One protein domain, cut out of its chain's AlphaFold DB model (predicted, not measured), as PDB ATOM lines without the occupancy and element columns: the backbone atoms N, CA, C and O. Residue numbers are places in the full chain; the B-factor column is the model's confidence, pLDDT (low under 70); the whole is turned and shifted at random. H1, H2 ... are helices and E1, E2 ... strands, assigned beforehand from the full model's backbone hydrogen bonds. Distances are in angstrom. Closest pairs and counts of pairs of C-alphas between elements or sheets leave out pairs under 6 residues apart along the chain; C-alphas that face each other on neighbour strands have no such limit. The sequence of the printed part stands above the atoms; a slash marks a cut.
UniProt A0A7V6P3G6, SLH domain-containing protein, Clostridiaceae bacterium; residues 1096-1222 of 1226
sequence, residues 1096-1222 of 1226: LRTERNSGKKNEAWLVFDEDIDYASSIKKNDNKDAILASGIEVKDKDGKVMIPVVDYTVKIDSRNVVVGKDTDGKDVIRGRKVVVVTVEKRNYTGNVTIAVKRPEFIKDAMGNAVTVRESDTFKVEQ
ATOM      1  N   LEU A1096     192.357 263.388 232.855       86.12
ATOM      2  CA  LEU A1096     191.011 263.746 232.424       86.12
ATOM      3  C   LEU A1096     190.923 265.172 231.899       86.12
ATOM      4  O   LEU A1096     190.215 265.405 230.926       86.12
ATOM      5  N   ARG A1097     191.560 266.140 232.562       88.25
ATOM      6  CA  ARG A1097     191.518 267.561 232.177       88.25
ATOM      7  C   ARG A1097     192.467 268.398 233.022       88.25
ATOM      8  O   ARG A1097     192.741 268.050 234.167       88.25
ATOM      9  N   THR A1098     192.798 269.582 232.519       87.69
ATOM     10  CA  THR A1098     193.410 270.651 233.312       87.69
ATOM     11  C   THR A1098     192.360 271.652 233.811       87.69
ATOM     12  O   THR A1098     191.647 272.267 233.020       87.69
ATOM     13  N   GLU A1099     192.271 271.851 235.126       85.75
ATOM     14  CA  GLU A1099     191.403 272.845 235.767       85.75
ATOM     15  C   GLU A1099     192.181 274.088 236.197       85.75
ATOM     16  O   GLU A1099     193.320 274.006 236.649       85.75
ATOM     17  N   ARG A1100     191.561 275.267 236.106       82.19
ATOM     18  CA  ARG A1100     192.138 276.505 236.643       82.19
ATOM     19  C   ARG A1100     191.674 276.714 238.080       82.19
ATOM     20  O   ARG A1100     190.476 276.653 238.349       82.19
ATOM     21  N   ASN A1101     192.588 277.082 238.976       78.81
ATOM     22  CA  ASN A1101     192.212 277.498 240.322       78.81
ATOM     23  C   ASN A1101     191.481 278.858 240.272       78.81
ATOM     24  O   ASN A1101     192.053 279.881 239.888       78.81
ATOM     25  N   SER A1102     190.209 278.886 240.676       69.12
ATOM     26  CA  SER A1102     189.380 280.100 240.680       69.12
ATOM     27  C   SER A1102     189.840 281.151 241.701       69.12
ATOM     28  O   SER A1102     189.652 282.346 241.471       69.12
ATOM     29  N   GLY A1103     190.489 280.729 242.794       71.44
ATOM     30  CA  GLY A1103     191.036 281.600 243.840       71.44
ATOM     31  C   GLY A1103     192.482 282.053 243.603       71.44
ATOM     32  O   GLY A1103     192.902 283.067 244.159       71.44
ATOM     33  N   LYS A1104     193.243 281.345 242.756       78.31
ATOM     34  CA  LYS A1104     194.617 281.699 242.358       78.31
ATOM     35  C   LYS A1104     194.764 281.646 240.845       78.31
ATOM     36  O   LYS A1104     195.035 280.609 240.250       78.31
ATOM     37  N   LYS A1105     194.638 282.809 240.218       79.06
ATOM     38  CA  LYS A1105     194.594 282.971 238.759       79.06
ATOM     39  C   LYS A1105     195.884 282.592 238.005       79.06
ATOM     40  O   LYS A1105     195.882 282.645 236.770       79.06
ATOM     41  N   ASN A1106     196.945 282.213 238.716       86.19
ATOM     42  CA  ASN A1106     198.219 281.721 238.192       86.19
ATOM     43  C   ASN A1106     198.471 280.220 238.441       86.19
ATOM     44  O   ASN A1106     199.566 279.748 238.149       86.19
ATOM     45  N   GLU A1107     197.492 279.480 238.967       89.81
ATOM     46  CA  GLU A1107     197.610 278.057 239.309       89.81
ATOM     47  C   GLU A1107     196.656 277.202 238.448       89.81
ATOM     48  O   GLU A1107     195.482 277.550 238.268       89.81
ATOM     49  N   ALA A1108     197.160 276.081 237.927       89.19
ATOM     50  CA  ALA A1108     196.403 275.074 237.182       89.19
ATOM     51  C   ALA A1108     196.616 273.669 237.769       89.19
ATOM     52  O   ALA A1108     197.687 273.365 238.297       89.19
ATOM     53  N   TRP A1109     195.590 272.825 237.689       91.50
ATOM     54  CA  TRP A1109     195.533 271.480 238.259       91.50
ATOM     55  C   TRP A1109     195.320 270.461 237.146       91.50
ATOM     56  O   TRP A1109     194.290 270.504 236.481       91.50
ATOM     57  N   LEU A1110     196.249 269.531 236.946       91.31
ATOM     58  CA  LEU A1110     196.023 268.395 236.050       91.31
ATOM     59  C   LEU A1110     195.279 267.326 236.849       91.31
ATOM     60  O   LEU A1110     195.831 266.754 237.793       91.31
ATOM     61  N   VAL A1111     194.015 267.107 236.495       88.69
ATOM     62  CA  VAL A1111     193.089 266.221 237.198       88.69
ATOM     63  C   VAL A1111     193.067 264.861 236.520       88.69
ATOM     64  O   VAL A1111     192.776 264.750 235.326       88.69
ATOM     65  N   PHE A1112     193.341 263.829 237.307       89.06
ATOM     66  CA  PHE A1112     193.304 262.432 236.894       89.06
ATOM     67  C   PHE A1112     192.009 261.772 237.384       89.06
ATOM     68  O   PHE A1112     191.306 262.309 238.249       89.06
ATOM     69  N   ASP A1113     191.656 260.640 236.788       83.88
ATOM     70  CA  ASP A1113     190.512 259.801 237.167       83.88
ATOM     71  C   ASP A1113     190.660 259.132 238.543       83.88
ATOM     72  O   ASP A1113     189.642 258.767 239.135       83.88
ATOM     73  N   GLU A1114     191.863 259.141 239.115       85.69
ATOM     74  CA  GLU A1114     192.192 258.732 240.485       85.69
ATOM     75  C   GLU A1114     193.294 259.614 241.120       85.69
ATOM     76  O   GLU A1114     193.681 260.647 240.565       85.69
ATOM     77  N   ASP A1115     193.756 259.250 242.321       87.94
ATOM     78  CA  ASP A1115     194.833 259.955 243.023       87.94
ATOM     79  C   ASP A1115     196.206 259.632 242.430       87.94
ATOM     80  O   ASP A1115     196.564 258.471 242.241       87.94
ATOM     81  N   ILE A1116     197.028 260.668 242.249       91.06
ATOM     82  CA  ILE A1116     198.418 260.516 241.807       91.06
ATOM     83  C   ILE A1116     199.440 260.773 242.925       91.06
ATOM     84  O   ILE A1116     199.191 261.489 243.898       91.06
ATOM     85  N   ASP A1117     200.635 260.212 242.767       92.25
ATOM     86  CA  ASP A1117     201.797 260.392 243.633       92.25
ATOM     87  C   ASP A1117     203.082 260.554 242.796       92.25
ATOM     88  O   ASP A1117     203.130 260.309 241.587       92.25
ATOM     89  N   TYR A1118     204.158 260.996 243.447       91.44
ATOM     90  CA  TYR A1118     205.475 261.052 242.824       91.44
ATOM     91  C   TYR A1118     205.936 259.636 242.497       91.44
ATOM     92  O   TYR A1118     205.784 258.717 243.311       91.44
ATOM     93  N   ALA A1119     206.611 259.471 241.357       88.38
ATOM     94  CA  ALA A1119     207.303 258.226 241.075       88.38
ATOM     95  C   ALA A1119     208.233 257.846 242.241       88.38
ATOM     96  O   ALA A1119     208.884 258.698 242.856       88.38
ATOM     97  N   SER A1120     208.317 256.550 242.549       83.69
ATOM     98  CA  SER A1120     209.056 256.040 243.714       83.69
ATOM     99  C   SER A1120     210.533 256.465 243.724       83.69
ATOM    100  O   SER A1120     211.121 256.616 244.793       83.69
ATOM    101  N   SER A1121     211.113 256.699 242.542       78.75
ATOM    102  CA  SER A1121     212.469 257.221 242.324       78.75
ATOM    103  C   SER A1121     212.645 258.697 242.711       78.75
ATOM    104  O   SER A1121     213.763 259.120 242.989       78.75
ATOM    105  N   ILE A1122     211.565 259.480 242.749       83.75
ATOM    106  CA  ILE A1122     211.569 260.926 243.014       83.75
ATOM    107  C   ILE A1122     211.159 261.223 244.464       83.75
ATOM    108  O   ILE A1122     211.684 262.149 245.081       83.75
ATOM    109  N   LYS A1123     210.272 260.401 245.046       75.44
ATOM    110  CA  LYS A1123     209.647 260.606 246.369       75.44
ATOM    111  C   LYS A1123     210.629 260.769 247.547       75.44
ATOM    112  O   LYS A1123     210.242 261.347 248.559       75.44
ATOM    113  N   LYS A1124     211.871 260.277 247.435       73.44
ATOM    114  CA  LYS A1124     212.885 260.278 248.515       73.44
ATOM    115  C   LYS A1124     213.894 261.442 248.475       73.44
ATOM    116  O   LYS A1124     214.749 261.495 249.349       73.44
ATOM    117  N   ASN A1125     213.815 262.348 247.495       71.00
ATOM    118  CA  ASN A1125     214.790 263.433 247.325       71.00
ATOM    119  C   ASN A1125     214.267 264.782 247.847       71.00
ATOM    120  O   ASN A1125     213.111 265.131 247.603       71.00
ATOM    121  N   ASP A1126     215.156 265.597 248.429       71.31
ATOM    122  CA  ASP A1126     214.847 266.961 248.904       71.31
ATOM    123  C   ASP A1126     214.389 267.913 247.775       71.31
ATOM    124  O   ASP A1126     213.747 268.926 248.031       71.31
ATOM    125  N   ASN A1127     214.645 267.549 246.509       83.50
ATOM    126  CA  ASN A1127     214.321 268.334 245.310       83.50
ATOM    127  C   ASN A1127     213.177 267.743 244.456       83.50
ATOM    128  O   ASN A1127     213.092 268.030 243.261       83.50
ATOM    129  N   LYS A1128     212.308 266.896 245.024       88.50
ATOM    130  CA  LYS A1128     211.240 266.184 244.285       88.50
ATOM    131  C   LYS A1128     210.362 267.076 243.386       88.50
ATOM    132  O   LYS A1128     210.035 266.672 242.272       88.50
ATOM    133  N   ASP A1129     210.056 268.296 243.824       91.19
ATOM    134  CA  ASP A1129     209.218 269.261 243.092       91.19
ATOM    135  C   ASP A1129     209.954 269.860 241.887       91.19
ATOM    136  O   ASP A1129     209.395 269.978 240.799       91.19
ATOM    137  N   ALA A1130     211.246 270.163 242.042       88.50
ATOM    138  CA  ALA A1130     212.090 270.646 240.950       88.50
ATOM    139  C   ALA A1130     212.304 269.571 239.872       88.50
ATOM    140  O   ALA A1130     212.278 269.867 238.676       88.50
ATOM    141  N   ILE A1131     212.471 268.310 240.289       89.50
ATOM    142  CA  ILE A1131     212.586 267.172 239.370       89.50
ATOM    143  C   ILE A1131     211.273 266.986 238.606       89.50
ATOM    144  O   ILE A1131     211.297 266.891 237.379       89.50
ATOM    145  N   LEU A1132     210.127 267.005 239.297       91.75
ATOM    146  CA  LEU A1132     208.820 266.916 238.648       91.75
ATOM    147  C   LEU A1132     208.592 268.077 237.667       91.75
ATOM    148  O   LEU A1132     208.152 267.840 236.544       91.75
ATOM    149  N   ALA A1133     208.963 269.307 238.041       91.38
ATOM    150  CA  ALA A1133     208.862 270.479 237.172       91.38
ATOM    151  C   ALA A1133     209.666 270.325 235.873       91.38
ATOM    152  O   ALA A1133     209.185 270.723 234.819       91.38
ATOM    153  N   SER A1134     210.844 269.689 235.908       89.50
ATOM    154  CA  SER A1134     211.632 269.409 234.693       89.50
ATOM    155  C   SER A1134     210.956 268.431 233.717       89.50
ATOM    156  O   SER A1134     211.321 268.381 232.544       89.50
ATOM    157  N   GLY A1135     209.975 267.655 234.192       89.56
ATOM    158  CA  GLY A1135     209.183 266.727 233.386       89.56
ATOM    159  C   GLY A1135     207.938 267.342 232.747       89.56
ATOM    160  O   GLY A1135     207.241 266.659 231.992       89.56
ATOM    161  N   ILE A1136     207.646 268.611 233.033       92.81
ATOM    162  CA  ILE A1136     206.487 269.335 232.511       92.81
ATOM    163  C   ILE A1136     206.989 270.489 231.658       92.81
ATOM    164  O   ILE A1136     207.857 271.243 232.068       92.81
ATOM    165  N   GLU A1137     206.451 270.640 230.456       93.69
ATOM    166  CA  GLU A1137     206.735 271.780 229.594       93.69
ATOM    167  C   GLU A1137     205.604 272.799 229.728       93.69
ATOM    168  O   GLU A1137     204.442 272.480 229.472       93.69
ATOM    169  N   VAL A1138     205.948 274.036 230.094       92.19
ATOM    170  CA  VAL A1138     205.023 275.174 230.075       92.19
ATOM    171  C   VAL A1138     205.479 276.149 228.998       92.19
ATOM    172  O   VAL A1138     206.608 276.631 229.035       92.19
ATOM    173  N   LYS A1139     204.611 276.447 228.031       92.25
ATOM    174  CA  LYS A1139     204.861 277.430 226.966       92.25
ATOM    175  C   LYS A1139     204.022 278.677 227.179       92.25
ATOM    176  O   LYS A1139     202.855 278.567 227.542       92.25
ATOM    177  N   ASP A1140     204.599 279.849 226.940       89.94
ATOM    178  CA  ASP A1140     203.860 281.112 226.955       89.94
ATOM    179  C   ASP A1140     202.974 281.299 225.708       89.94
ATOM    180  O   ASP A1140     202.914 280.439 224.825       89.94
ATOM    181  N   LYS A1141     202.258 282.429 225.642       86.50
ATOM    182  CA  LYS A1141     201.324 282.756 224.552       86.50
ATOM    183  C   LYS A1141     201.975 282.800 223.162       86.50
ATOM    184  O   LYS A1141     201.259 282.687 222.174       86.50
ATOM    185  N   ASP A1142     203.294 282.986 223.098       87.56
ATOM    186  CA  ASP A1142     204.071 283.065 221.860       87.56
ATOM    187  C   ASP A1142     204.752 281.715 221.543       87.56
ATOM    188  O   ASP A1142     205.544 281.610 220.610       87.56
ATOM    189  N   GLY A1143     204.448 280.667 222.321       84.31
ATOM    190  CA  GLY A1143     204.992 279.320 222.157       84.31
ATOM    191  C   GLY A1143     206.386 279.124 222.758       84.31
ATOM    192  O   GLY A1143     206.977 278.057 222.576       84.31
ATOM    193  N   LYS A1144     206.926 280.112 223.488       90.00
ATOM    194  CA  LYS A1144     208.258 280.020 224.095       90.00
ATOM    195  C   LYS A1144     208.204 279.199 225.382       90.00
ATOM    196  O   LYS A1144     207.385 279.460 226.261       90.00
ATOM    197  N   VAL A1145     209.113 278.230 225.502       90.69
ATOM    198  CA  VAL A1145     209.250 277.384 226.698       90.69
ATOM    199  C   VAL A1145     209.700 278.238 227.887       90.69
ATOM    200  O   VAL A1145     210.717 278.933 227.817       90.69
ATOM    201  N   MET A1146     208.918 278.204 228.963       91.00
ATOM    202  CA  MET A1146     209.228 278.810 230.255       91.00
ATOM    203  C   MET A1146     210.244 277.951 231.019       91.00
ATOM    204  O   MET A1146     210.302 276.734 230.840       91.00
ATOM    205  N   ILE A1147     211.037 278.573 231.889       90.38
ATOM    206  CA  ILE A1147     212.092 277.888 232.644       90.38
ATOM    207  C   ILE A1147     211.491 277.242 233.912       90.38
ATOM    208  O   ILE A1147     210.969 277.970 234.759       90.38
ATOM    209  N   PRO A1148     211.575 275.909 234.097       91.31
ATOM    210  CA  PRO A1148     211.103 275.256 235.318       91.31
ATOM    211  C   PRO A1148     211.826 275.788 236.562       91.31
ATOM    212  O   PRO A1148     213.011 276.113 236.500       91.31
ATOM    213  N   VAL A1149     211.126 275.864 237.696       88.38
ATOM    214  CA  VAL A1149     211.596 276.377 239.004       88.38
ATOM    215  C   VAL A1149     211.870 277.891 239.038       88.38
ATOM    216  O   VAL A1149     211.929 278.474 240.115       88.38
ATOM    217  N   VAL A1150     211.995 278.551 237.881       88.25
ATOM    218  CA  VAL A1150     212.216 280.006 237.774       88.25
ATOM    219  C   VAL A1150     210.947 280.734 237.334       88.25
ATOM    220  O   VAL A1150     210.514 281.681 237.984       88.25
ATOM    221  N   ASP A1151     210.347 280.300 236.224       90.81
ATOM    222  CA  ASP A1151     209.132 280.895 235.663       90.81
ATOM    223  C   ASP A1151     207.856 280.189 236.155       90.81
ATOM    224  O   ASP A1151     206.768 280.770 236.100       90.81
ATOM    225  N   TYR A1152     207.960 278.941 236.620       92.88
ATOM    226  CA  TYR A1152     206.859 278.171 237.205       92.88
ATOM    227  C   TYR A1152     207.365 277.066 238.141       92.88
ATOM    228  O   TYR A1152     208.460 276.536 237.957       92.88
ATOM    229  N   THR A1153     206.540 276.674 239.109       92.75
ATOM    230  CA  THR A1153     206.776 275.554 240.030       92.75
ATOM    231  C   THR A1153     205.724 274.463 239.840       92.75
ATOM    232  O   THR A1153     204.613 274.718 239.366       92.75
ATOM    233  N   VAL A1154     206.083 273.222 240.176       93.75
ATOM    234  CA  VAL A1154     205.198 272.056 240.066       93.75
ATOM    235  C   VAL A1154     205.287 271.225 241.337       93.75
ATOM    236  O   VAL A1154     206.383 270.951 241.814       93.75
ATOM    237  N   LYS A1155     204.139 270.786 241.857       93.19
ATOM    238  CA  LYS A1155     204.059 269.830 242.968       93.19
ATOM    239  C   LYS A1155     202.831 268.933 242.847       93.19
ATOM    240  O   LYS A1155     201.881 269.290 242.156       93.19
ATOM    241  N   ILE A1156     202.824 267.810 243.555       93.00
ATOM    242  CA  ILE A1156     201.622 266.994 243.760       93.00
ATOM    243  C   ILE A1156     201.033 267.361 245.116       93.00
ATOM    244  O   ILE A1156     201.717 267.305 246.139       93.00
ATOM    245  N   ASP A1157     199.773 267.784 245.120       90.25
ATOM    246  CA  ASP A1157     199.108 268.307 246.313       90.25
ATOM    247  C   ASP A1157     197.615 267.962 246.285       90.25
ATOM    248  O   ASP A1157     197.024 267.803 245.214       90.25
ATOM    249  N   SER A1158     196.994 267.857 247.460       90.19
ATOM    250  CA  SER A1158     195.566 267.560 247.567       90.19
ATOM    251  C   SER A1158     194.734 268.804 247.230       90.19
ATOM    252  O   SER A1158     194.939 269.886 247.793       90.19
ATOM    253  N   ARG A1159     193.789 268.673 246.296       88.75
ATOM    254  CA  ARG A1159     192.879 269.739 245.852       88.75
ATOM    255  C   ARG A1159     191.449 269.233 245.768       88.75
ATOM    256  O   ARG A1159     191.212 268.100 245.370       88.75
ATOM    257  N   ASN A1160     190.506 270.100 246.126       85.94
ATOM    258  CA  ASN A1160     189.082 269.833 245.977       85.94
ATOM    259  C   ASN A1160     188.688 270.017 244.511       85.94
ATOM    260  O   ASN A1160     188.559 271.151 244.051       85.94
ATOM    261  N   VAL A1161     188.523 268.906 243.796       82.38
ATOM    262  CA  VAL A1161     188.189 268.864 242.366       82.38
ATOM    263  C   VAL A1161     186.844 268.182 242.156       82.38
ATOM    264  O   VAL A1161     186.433 267.335 242.953       82.38
ATOM    265  N   VAL A1162     186.152 268.542 241.075       79.50
ATOM    266  CA  VAL A1162     184.905 267.870 240.689       79.50
ATOM    267  C   VAL A1162     185.250 266.491 240.128       79.50
ATOM    268  O   VAL A1162     185.862 266.375 239.073       79.50
ATOM    269  N   VAL A1163     184.896 265.415 240.816       72.19
ATOM    270  CA  VAL A1163     185.229 264.046 240.373       72.19
ATOM    271  C   VAL A1163     184.139 263.418 239.504       72.19
ATOM    272  O   VAL A1163     184.370 262.395 238.870       72.19
ATOM    273  N   GLY A1164     182.966 264.045 239.437       71.88
ATOM    274  CA  GLY A1164     181.822 263.589 238.656       71.88
ATOM    275  C   GLY A1164     180.552 264.327 239.061       71.88
ATOM    276  O   GLY A1164     180.616 265.322 239.788       71.88
ATOM    277  N   LYS A1165     179.404 263.825 238.608       72.69
ATOM    278  CA  LYS A1165     178.082 264.287 239.040       72.69
ATOM    279  C   LYS A1165     177.362 263.186 239.811       72.69
ATOM    280  O   LYS A1165     177.542 262.015 239.490       72.69
ATOM    281  N   ASP A1166     176.585 263.555 240.823       70.44
ATOM    282  CA  ASP A1166     175.712 262.619 241.533       70.44
ATOM    283  C   ASP A1166     174.489 262.234 240.678       70.44
ATOM    284  O   ASP A1166     174.302 262.727 239.560       70.44
ATOM    285  N   THR A1167     173.645 261.341 241.201       70.62
ATOM    286  CA  THR A1167     172.417 260.879 240.528       70.62
ATOM    287  C   THR A1167     171.417 262.003 240.244       70.62
ATOM    288  O   THR A1167     170.572 261.848 239.366       70.62
ATOM    289  N   ASP A1168     171.543 263.143 240.930       74.88
ATOM    290  CA  ASP A1168     170.718 264.339 240.747       74.88
ATOM    291  C   ASP A1168     171.387 265.377 239.819       74.88
ATOM    292  O   ASP A1168     170.863 266.477 239.614       74.88
ATOM    293  N   GLY A1169     172.551 265.054 239.243       73.25
ATOM    294  CA  GLY A1169     173.287 265.902 238.308       73.25
ATOM    295  C   GLY A1169     174.102 267.034 238.948       73.25
ATOM    296  O   GLY A1169     174.553 267.929 238.217       73.25
ATOM    297  N   LYS A1170     174.304 267.019 240.273       77.00
ATOM    298  CA  LYS A1170     175.136 267.990 241.006       77.00
ATOM    299  C   LYS A1170     176.596 267.559 241.026       77.00
ATOM    300  O   LYS A1170     176.897 266.374 241.103       77.00
ATOM    301  N   ASP A1171     177.502 268.531 240.993       79.75
ATOM    302  CA  ASP A1171     178.943 268.277 241.032       79.75
ATOM    303  C   ASP A1171     179.364 267.657 242.376       79.75
ATOM    304  O   ASP A1171     179.118 268.218 243.447       79.75
ATOM    305  N   VAL A1172     180.050 266.517 242.313       73.62
ATOM    306  CA  VAL A1172     180.652 265.845 243.469       73.62
ATOM    307  C   VAL A1172     182.086 266.340 243.614       73.62
ATOM    308  O   VAL A1172     182.921 266.095 242.745       73.62
ATOM    309  N   ILE A1173     182.385 267.030 244.715       78.56
ATOM    310  CA  ILE A1173     183.708 267.613 244.981       78.56
ATOM    311  C   ILE A1173     184.477 266.726 245.965       78.56
ATOM    312  O   ILE A1173     183.971 266.428 247.046       78.56
ATOM    313  N   ARG A1174     185.714 266.333 245.624       74.38
ATOM    314  CA  ARG A1174     186.604 265.551 246.503       74.38
ATOM    315  C   ARG A1174     188.012 266.108 246.547       74.38
ATOM    316  O   ARG A1174     188.510 266.614 245.546       74.38
ATOM    317  N   GLY A1175     188.667 265.939 247.692       81.31
ATOM    318  CA  GLY A1175     190.109 266.107 247.796       81.31
ATOM    319  C   GLY A1175     190.811 264.998 247.017       81.31
ATOM    320  O   GLY A1175     190.785 263.858 247.463       81.31
ATOM    321  N   ARG A1176     191.426 265.328 245.878       83.88
ATOM    322  CA  ARG A1176     192.319 264.434 245.131       83.88
ATOM    323  C   ARG A1176     193.732 264.965 245.099       83.88
ATOM    324  O   ARG A1176     193.932 266.179 245.039       83.88
ATOM    325  N   LYS A1177     194.715 264.073 245.098       89.50
ATOM    326  CA  LYS A1177     196.088 264.453 244.760       89.50
ATOM    327  C   LYS A1177     196.179 264.684 243.259       89.50
ATOM    328  O   LYS A1177     195.905 263.784 242.477       89.50
ATOM    329  N   VAL A1178     196.553 265.899 242.874       91.00
ATOM    330  CA  VAL A1178     196.652 266.349 241.477       91.00
ATOM    331  C   VAL A1178     197.998 267.022 241.236       91.00
ATOM    332  O   VAL A1178     198.656 267.453 242.189       91.00
ATOM    333  N   VAL A1179     198.414 267.149 239.971       92.94
ATOM    334  CA  VAL A1179     199.616 267.928 239.648       92.94
ATOM    335  C   VAL A1179     199.219 269.390 239.628       92.94
ATOM    336  O   VAL A1179     198.406 269.813 238.810       92.94
ATOM    337  N   VAL A1180     199.810 270.168 240.521       92.69
ATOM    338  CA  VAL A1180     199.595 271.605 240.631       92.69
ATOM    339  C   VAL A1180     200.753 272.323 239.952       92.69
ATOM    340  O   VAL A1180     201.887 272.246 240.421       92.69
ATOM    341  N   VAL A1181     200.458 273.046 238.874       92.75
ATOM    342  CA  VAL A1181     201.401 273.913 238.155       92.75
ATOM    343  C   VAL A1181     201.113 275.363 238.536       92.75
ATOM    344  O   VAL A1181     200.015 275.865 238.298       92.75
ATOM    345  N   THR A1182     202.094 276.050 239.120       92.06
ATOM    346  CA  THR A1182     201.982 277.463 239.514       92.06
ATOM    347  C   THR A1182     202.922 278.303 238.667       92.06
ATOM    348  O   THR A1182     204.132 278.122 238.725       92.06
ATOM    349  N   VAL A1183     202.390 279.240 237.883       89.88
ATOM    350  CA  VAL A1183     203.209 280.166 237.088       89.88
ATOM    351  C   VAL A1183     203.651 281.328 237.976       89.88
ATOM    352  O   VAL A1183     202.815 282.066 238.506       89.88
ATOM    353  N   GLU A1184     204.964 281.496 238.125       87.69
ATOM    354  CA  GLU A1184     205.623 282.465 239.019       87.69
ATOM    355  C   GLU A1184     206.338 283.594 238.261       87.69
ATOM    356  O   GLU A1184     206.759 284.584 238.863       87.69
ATOM    357  N   LYS A1185     206.409 283.506 236.927       84.31
ATOM    358  CA  LYS A1185     206.976 284.536 236.052       84.31
ATOM    359  C   LYS A1185     206.348 285.903 236.334       84.31
ATOM    360  O   LYS A1185     205.171 286.117 236.041       84.31
ATOM    361  N   ARG A1186     207.135 286.828 236.898       77.50
ATOM    362  CA  ARG A1186     206.659 288.156 237.326       77.50
ATOM    363  C   ARG A1186     205.961 288.898 236.188       77.50
ATOM    364  O   ARG A1186     206.487 288.976 235.080       77.50
ATOM    365  N   ASN A1187     204.826 289.520 236.508       76.38
ATOM    366  CA  ASN A1187     204.047 290.375 235.606       76.38
ATOM    367  C   ASN A1187     203.576 289.673 234.317       76.38
ATOM    368  O   ASN A1187     203.281 290.335 233.322       76.38
ATOM    369  N   TYR A1188     203.489 288.338 234.313       81.19
ATOM    370  CA  TYR A1188     202.981 287.597 233.165       81.19
ATOM    371  C   TYR A1188     201.445 287.539 233.168       81.19
ATOM    372  O   TYR A1188     200.820 287.061 234.115       81.19
ATOM    373  N   THR A1189     200.833 288.000 232.075       80.38
ATOM    374  CA  THR A1189     199.399 287.838 231.788       80.38
ATOM    375  C   THR A1189     199.240 287.321 230.362       80.38
ATOM    376  O   THR A1189     199.699 287.957 229.414       80.38
ATOM    377  N   GLY A1190     198.599 286.166 230.192       84.12
ATOM    378  CA  GLY A1190     198.447 285.523 228.886       84.12
ATOM    379  C   GLY A1190     198.117 284.039 228.995       84.12
ATOM    380  O   GLY A1190     198.165 283.462 230.080       84.12
ATOM    381  N   ASN A1191     197.776 283.411 227.871       86.25
ATOM    382  CA  ASN A1191     197.588 281.963 227.823       86.25
ATOM    383  C   ASN A1191     198.933 281.249 227.982       86.25
ATOM    384  O   ASN A1191     199.952 281.739 227.502       86.25
ATOM    385  N   VAL A1192     198.935 280.110 228.659       89.31
ATOM    386  CA  VAL A1192     200.053 279.171 228.681       89.31
ATOM    387  C   VAL A1192     199.551 277.791 228.296       89.31
ATOM    388  O   VAL A1192     198.393 277.457 228.546       89.31
ATOM    389  N   THR A1193     200.421 276.994 227.695       90.31
ATOM    390  CA  THR A1193     200.135 275.597 227.354       90.31
ATOM    391  C   THR A1193     200.979 274.692 228.234       90.31
ATOM    392  O   THR A1193     202.188 274.902 228.314       90.31
ATOM    393  N   ILE A1194     200.351 273.717 228.895       91.38
ATOM    394  CA  ILE A1194     201.018 272.705 229.718       91.38
ATOM    395  C   ILE A1194     201.024 271.378 228.958       91.38
ATOM    396  O   ILE A1194     199.977 270.918 228.507       91.38
ATOM    397  N   ALA A1195     202.191 270.743 228.870       90.12
ATOM    398  CA  ALA A1195     202.345 269.382 228.370       90.12
ATOM    399  C   ALA A1195     203.209 268.557 229.330       90.12
ATOM    400  O   ALA A1195     204.308 268.975 229.700       90.12
ATOM    401  N   VAL A1196     202.748 267.366 229.713       90.50
ATOM    402  CA  VAL A1196     203.563 266.429 230.497       90.50
ATOM    403  C   VAL A1196     204.506 265.707 229.535       90.50
ATOM    404  O   VAL A1196     204.066 264.916 228.709       90.50
ATOM    405  N   LYS A1197     205.806 266.007 229.605       91.56
ATOM    406  CA  LYS A1197     206.832 265.418 228.725       91.56
ATOM    407  C   LYS A1197     207.468 264.165 229.310       91.56
ATOM    408  O   LYS A1197     207.978 263.347 228.552       91.56
ATOM    409  N   ARG A1198     207.440 264.026 230.638       90.69
ATOM    410  CA  ARG A1198     207.951 262.859 231.367       90.69
ATOM    411  C   ARG A1198     206.870 262.270 232.277       90.69
ATOM    412  O   ARG A1198     206.921 262.485 233.491       90.69
ATOM    413  N   PRO A1199     205.850 261.591 231.716       89.62
ATOM    414  CA  PRO A1199     204.772 260.990 232.503       89.62
ATOM    415  C   PRO A1199     205.279 259.969 233.529       89.62
ATOM    416  O   PRO A1199     204.674 259.824 234.581       89.62
ATOM    417  N   GLU A1200     206.436 259.342 233.301       89.94
ATOM    418  CA  GLU A1200     207.084 258.411 234.229       89.94
ATOM    419  C   GLU A1200     207.513 259.037 235.570       89.94
ATOM    420  O   GLU A1200     207.912 258.315 236.486       89.94
ATOM    421  N   PHE A1201     207.458 260.367 235.704       91.06
ATOM    422  CA  PHE A1201     207.695 261.076 236.968       91.06
ATOM    423  C   PHE A1201     206.481 261.066 237.902       91.06
ATOM    424  O   PHE A1201     206.616 261.382 239.088       91.06
ATOM    425  N   ILE A1202     205.317 260.677 237.385       91.50
ATOM    426  CA  ILE A1202     204.054 260.603 238.106       91.50
ATOM    427  C   ILE A1202     203.573 259.153 238.053       91.50
ATOM    428  O   ILE A1202     203.745 258.453 237.056       91.50
ATOM    429  N   LYS A1203     202.996 258.690 239.154       91.56
ATOM    430  CA  LYS A1203     202.341 257.389 239.265       91.56
ATOM    431  C   LYS A1203     200.981 257.577 239.918       91.56
ATOM    432  O   LYS A1203     200.757 258.612 240.537       91.56
ATOM    433  N   ASP A1204     200.090 256.609 239.805       90.19
ATOM    434  CA  ASP A1204     198.928 256.566 240.697       90.19
ATOM    435  C   ASP A1204     199.337 256.191 242.137       90.19
ATOM    436  O   ASP A1204     200.514 255.947 242.445       90.19
ATOM    437  N   ALA A1205     198.355 256.141 243.036       82.31
ATOM    438  CA  ALA A1205     198.551 255.754 244.430       82.31
ATOM    439  C   ALA A1205     199.105 254.323 244.608       82.31
ATOM    440  O   ALA A1205     199.775 254.051 245.609       82.31
ATOM    441  N   MET A1206     198.857 253.420 243.654       85.31
ATOM    442  CA  MET A1206     199.302 252.020 243.657       85.31
ATOM    443  C   MET A1206     200.649 251.812 242.939       85.31
ATOM    444  O   MET A1206     201.228 250.720 242.966       85.31
ATOM    445  N   GLY A1207     201.203 252.877 242.357       85.06
ATOM    446  CA  GLY A1207     202.494 252.898 241.687       85.06
ATOM    447  C   GLY A1207     202.463 252.497 240.208       85.06
ATOM    448  O   GLY A1207     203.546 252.204 239.666       85.06
ATOM    449  N   ASN A1208     201.293 252.477 239.558       88.31
ATOM    450  CA  ASN A1208     201.172 252.175 238.130       88.31
ATOM    451  C   ASN A1208     201.419 253.427 237.267       88.31
ATOM    452  O   ASN A1208     201.588 254.546 237.764       88.31
ATOM    453  N   ALA A1209     201.625 253.203 235.967       86.44
ATOM    454  CA  ALA A1209     202.019 254.246 235.025       86.44
ATOM    455  C   ALA A1209     200.813 255.094 234.612       86.44
ATOM    456  O   ALA A1209     199.734 254.566 234.388       86.44
ATOM    457  N   VAL A1210     201.017 256.398 234.455       88.44
ATOM    458  CA  VAL A1210     199.936 257.342 234.164       88.44
ATOM    459  C   VAL A1210     199.847 257.633 232.668       88.44
ATOM    460  O   VAL A1210     200.857 257.884 232.009       88.44
ATOM    461  N   THR A1211     198.627 257.674 232.139       88.50
ATOM    462  CA  THR A1211     198.332 258.120 230.774       88.50
ATOM    463  C   THR A1211     198.046 259.619 230.767       88.50
ATOM    464  O   THR A1211     197.195 260.105 231.511       88.50
ATOM    465  N   VAL A1212     198.736 260.381 229.915       87.38
ATOM    466  CA  VAL A1212     198.623 261.851 229.850       87.38
ATOM    467  C   VAL A1212     198.119 262.329 228.489       87.38
ATOM    468  O   VAL A1212     198.431 261.745 227.456       87.38
ATOM    469  N   ARG A1213     197.348 263.420 228.485       81.25
ATOM    470  CA  ARG A1213     196.944 264.135 227.258       81.25
ATOM    471  C   ARG A1213     198.113 264.923 226.662       81.25
ATOM    472  O   ARG A1213     198.993 265.358 227.400       81.25
ATOM    473  N   GLU A1214     198.075 265.158 225.348       74.75
ATOM    474  CA  GLU A1214     199.166 265.810 224.604       74.75
ATOM    475  C   GLU A1214     199.498 267.227 225.103       74.75
ATOM    476  O   GLU A1214     200.670 267.538 225.326       74.75
ATOM    477  N   SER A1215     198.490 268.088 225.296       78.31
ATOM    478  CA  SER A1215     198.650 269.412 225.913       78.31
ATOM    479  C   SER A1215     197.306 270.072 226.228       78.31
ATOM    480  O   SER A1215     196.370 269.913 225.448       78.31
ATOM    481  N   ASP A1216     197.246 270.890 227.281       80.00
ATOM    482  CA  ASP A1216     196.094 271.747 227.599       80.00
ATOM    483  C   ASP A1216     196.522 273.224 227.710       80.00
ATOM    484  O   ASP A1216     197.588 273.541 228.244       80.00
ATOM    485  N   THR A1217     195.682 274.150 227.234       80.25
ATOM    486  CA  THR A1217     195.932 275.602 227.304       80.25
ATOM    487  C   THR A1217     195.056 276.261 228.368       80.25
ATOM    488  O   THR A1217     193.841 276.071 228.378       80.25
ATOM    489  N   PHE A1218     195.635 277.110 229.222       82.75
ATOM    490  CA  PHE A1218     194.880 277.911 230.190       82.75
ATOM    491  C   PHE A1218     195.399 279.349 230.299       82.75
ATOM    492  O   PHE A1218     196.561 279.640 230.032       82.75
ATOM    493  N   LYS A1219     194.527 280.279 230.701       77.50
ATOM    494  CA  LYS A1219     194.883 281.695 230.869       77.50
ATOM    495  C   LYS A1219     195.493 281.949 232.247       77.50
ATOM    496  O   LYS A1219     194.862 281.648 233.256       77.50
ATOM    497  N   VAL A1220     196.664 282.577 232.297       78.81
ATOM    498  CA  VAL A1220     197.294 283.097 233.519       78.81
ATOM    499  C   VAL A1220     196.982 284.587 233.649       78.81
ATOM    500  O   VAL A1220     197.143 285.351 232.698       78.81
ATOM    501  N   GLU A1221     196.541 285.005 234.835       71.19
ATOM    502  CA  GLU A1221     196.370 286.418 235.193       71.19
ATOM    503  C   GLU A1221     197.041 286.636 236.552       71.19
ATOM    504  O   GLU A1221     196.480 286.269 237.584       71.19
ATOM    505  N   GLN A1222     198.251 287.190 236.566       64.06
ATOM    506  CA  GLN A1222     198.861 287.670 237.805       64.06
ATOM    507  C   GLN A1222     198.469 289.134 238.018       64.06
ATOM    508  O   GLN A1222     198.668 289.967 237.133       64.06
TER     509      GLN A1222
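What this domain is: This is residues 1096 to 1222 of the 1226 residues of the protein "SLH domain-containing protein" of Clostridiaceae bacterium (UniProt A0A7V6P3G6). Two sheets lie face to face as a sandwich, their strands crossed: a twisted sheet of E1, E2, E6 and E5 and a smaller sheet of E4, E7 and E9. The short strands E3 and E8 pair at one end, H1 packs on E5, and the far end of the hairpin E5 and E6, with residues 1166 to 1170, sticks out. The printed part has 127 residues, with one named helix and nine named strands in the order E1 E2 E3 H1 E4 E5 E6 E7 E8 E9. The sheets run E1 - E2 - E6 - E5, E4 - E7 - E9 and E3 - E8, all antiparallel, and the class is mostly strand. The whole is compact, with a radius of gyration of the C-alphas of 14.5 A and spans of 43 by 34 by 24 A.

Where its parts are: E1, residues 1096 to 1100, begins with C-alpha 1096 at (191.011, 263.746, 232.424). E2 is residues 1107 to 1112, E3 1116 to 1118, H1 1128 to 1134 and E4 1136 to 1139. E5, residues 1152 to 1165, measures 32.0 A and bends by 73 degrees at residue 1155. E6, residues 1171 to 1183, measures 27.3 A and bends by 82 degrees at residue 1177; its C-alpha 1171 is at (178.943, 268.277, 241.032). E7, residues 1189 to 1196, measures 21.8 A. E8 is residues 1202 to 1204, and E9, residues 1216 to 1221, ends with C-alpha 1221 at (196.370, 286.418, 235.193).

How they stand to each other: In the larger sheet, E1 and E2 form a hairpin, with N 1099 and O 1109 at 2.8 A. E2 and E6 are antiparallel, with N 1108 and O 1181 at 2.9 A. E6 and E5 form the other hairpin, with N 1159 and O 1176 at 2.8 A. This sheet and the sheet E4 E7 E9 are face to face: the parts of them that face each other are 9.2 A apart centre to centre, and the strands of the one stand at 65 degrees to those of the other. In the smaller sheet N 1137 of E4 and O 1195 of E7 are 2.8 A apart, and N 1192 of E7 and O 1218 of E9 2.8 A. The closest C-alphas of E1 and E9, Thr 1098 and Asp 1216, are 6.4 A apart. H1 is on the larger sheet at a height over the sheet of 5.3 A, only just over E5, with 3 of its 7 C-alphas falling on it, and across the strands at 87 degrees on the local plane. The closest C-alphas of H1 and E5 are Ala 1133 and Val 1154, 4.9 A. Every O i to N i+4 pair of H1 is within hydrogen-bond range. E3 and E8 are antiparallel, with N 1117 and O 1203 at 2.7 A; the closest C-alphas of E3 and E6, Ile 1116 and Lys 1177, are 5.4 A apart.

The domain as a whole: The C-alphas farthest apart, Asp 1126 and Asp 1168, are 45.0 A apart. The printed part has no cut. The links E4 to E5 and E8 to E9 are long. Mean pLDDT of the printed part is 85.1; residues 1102 and 1222 are under 70.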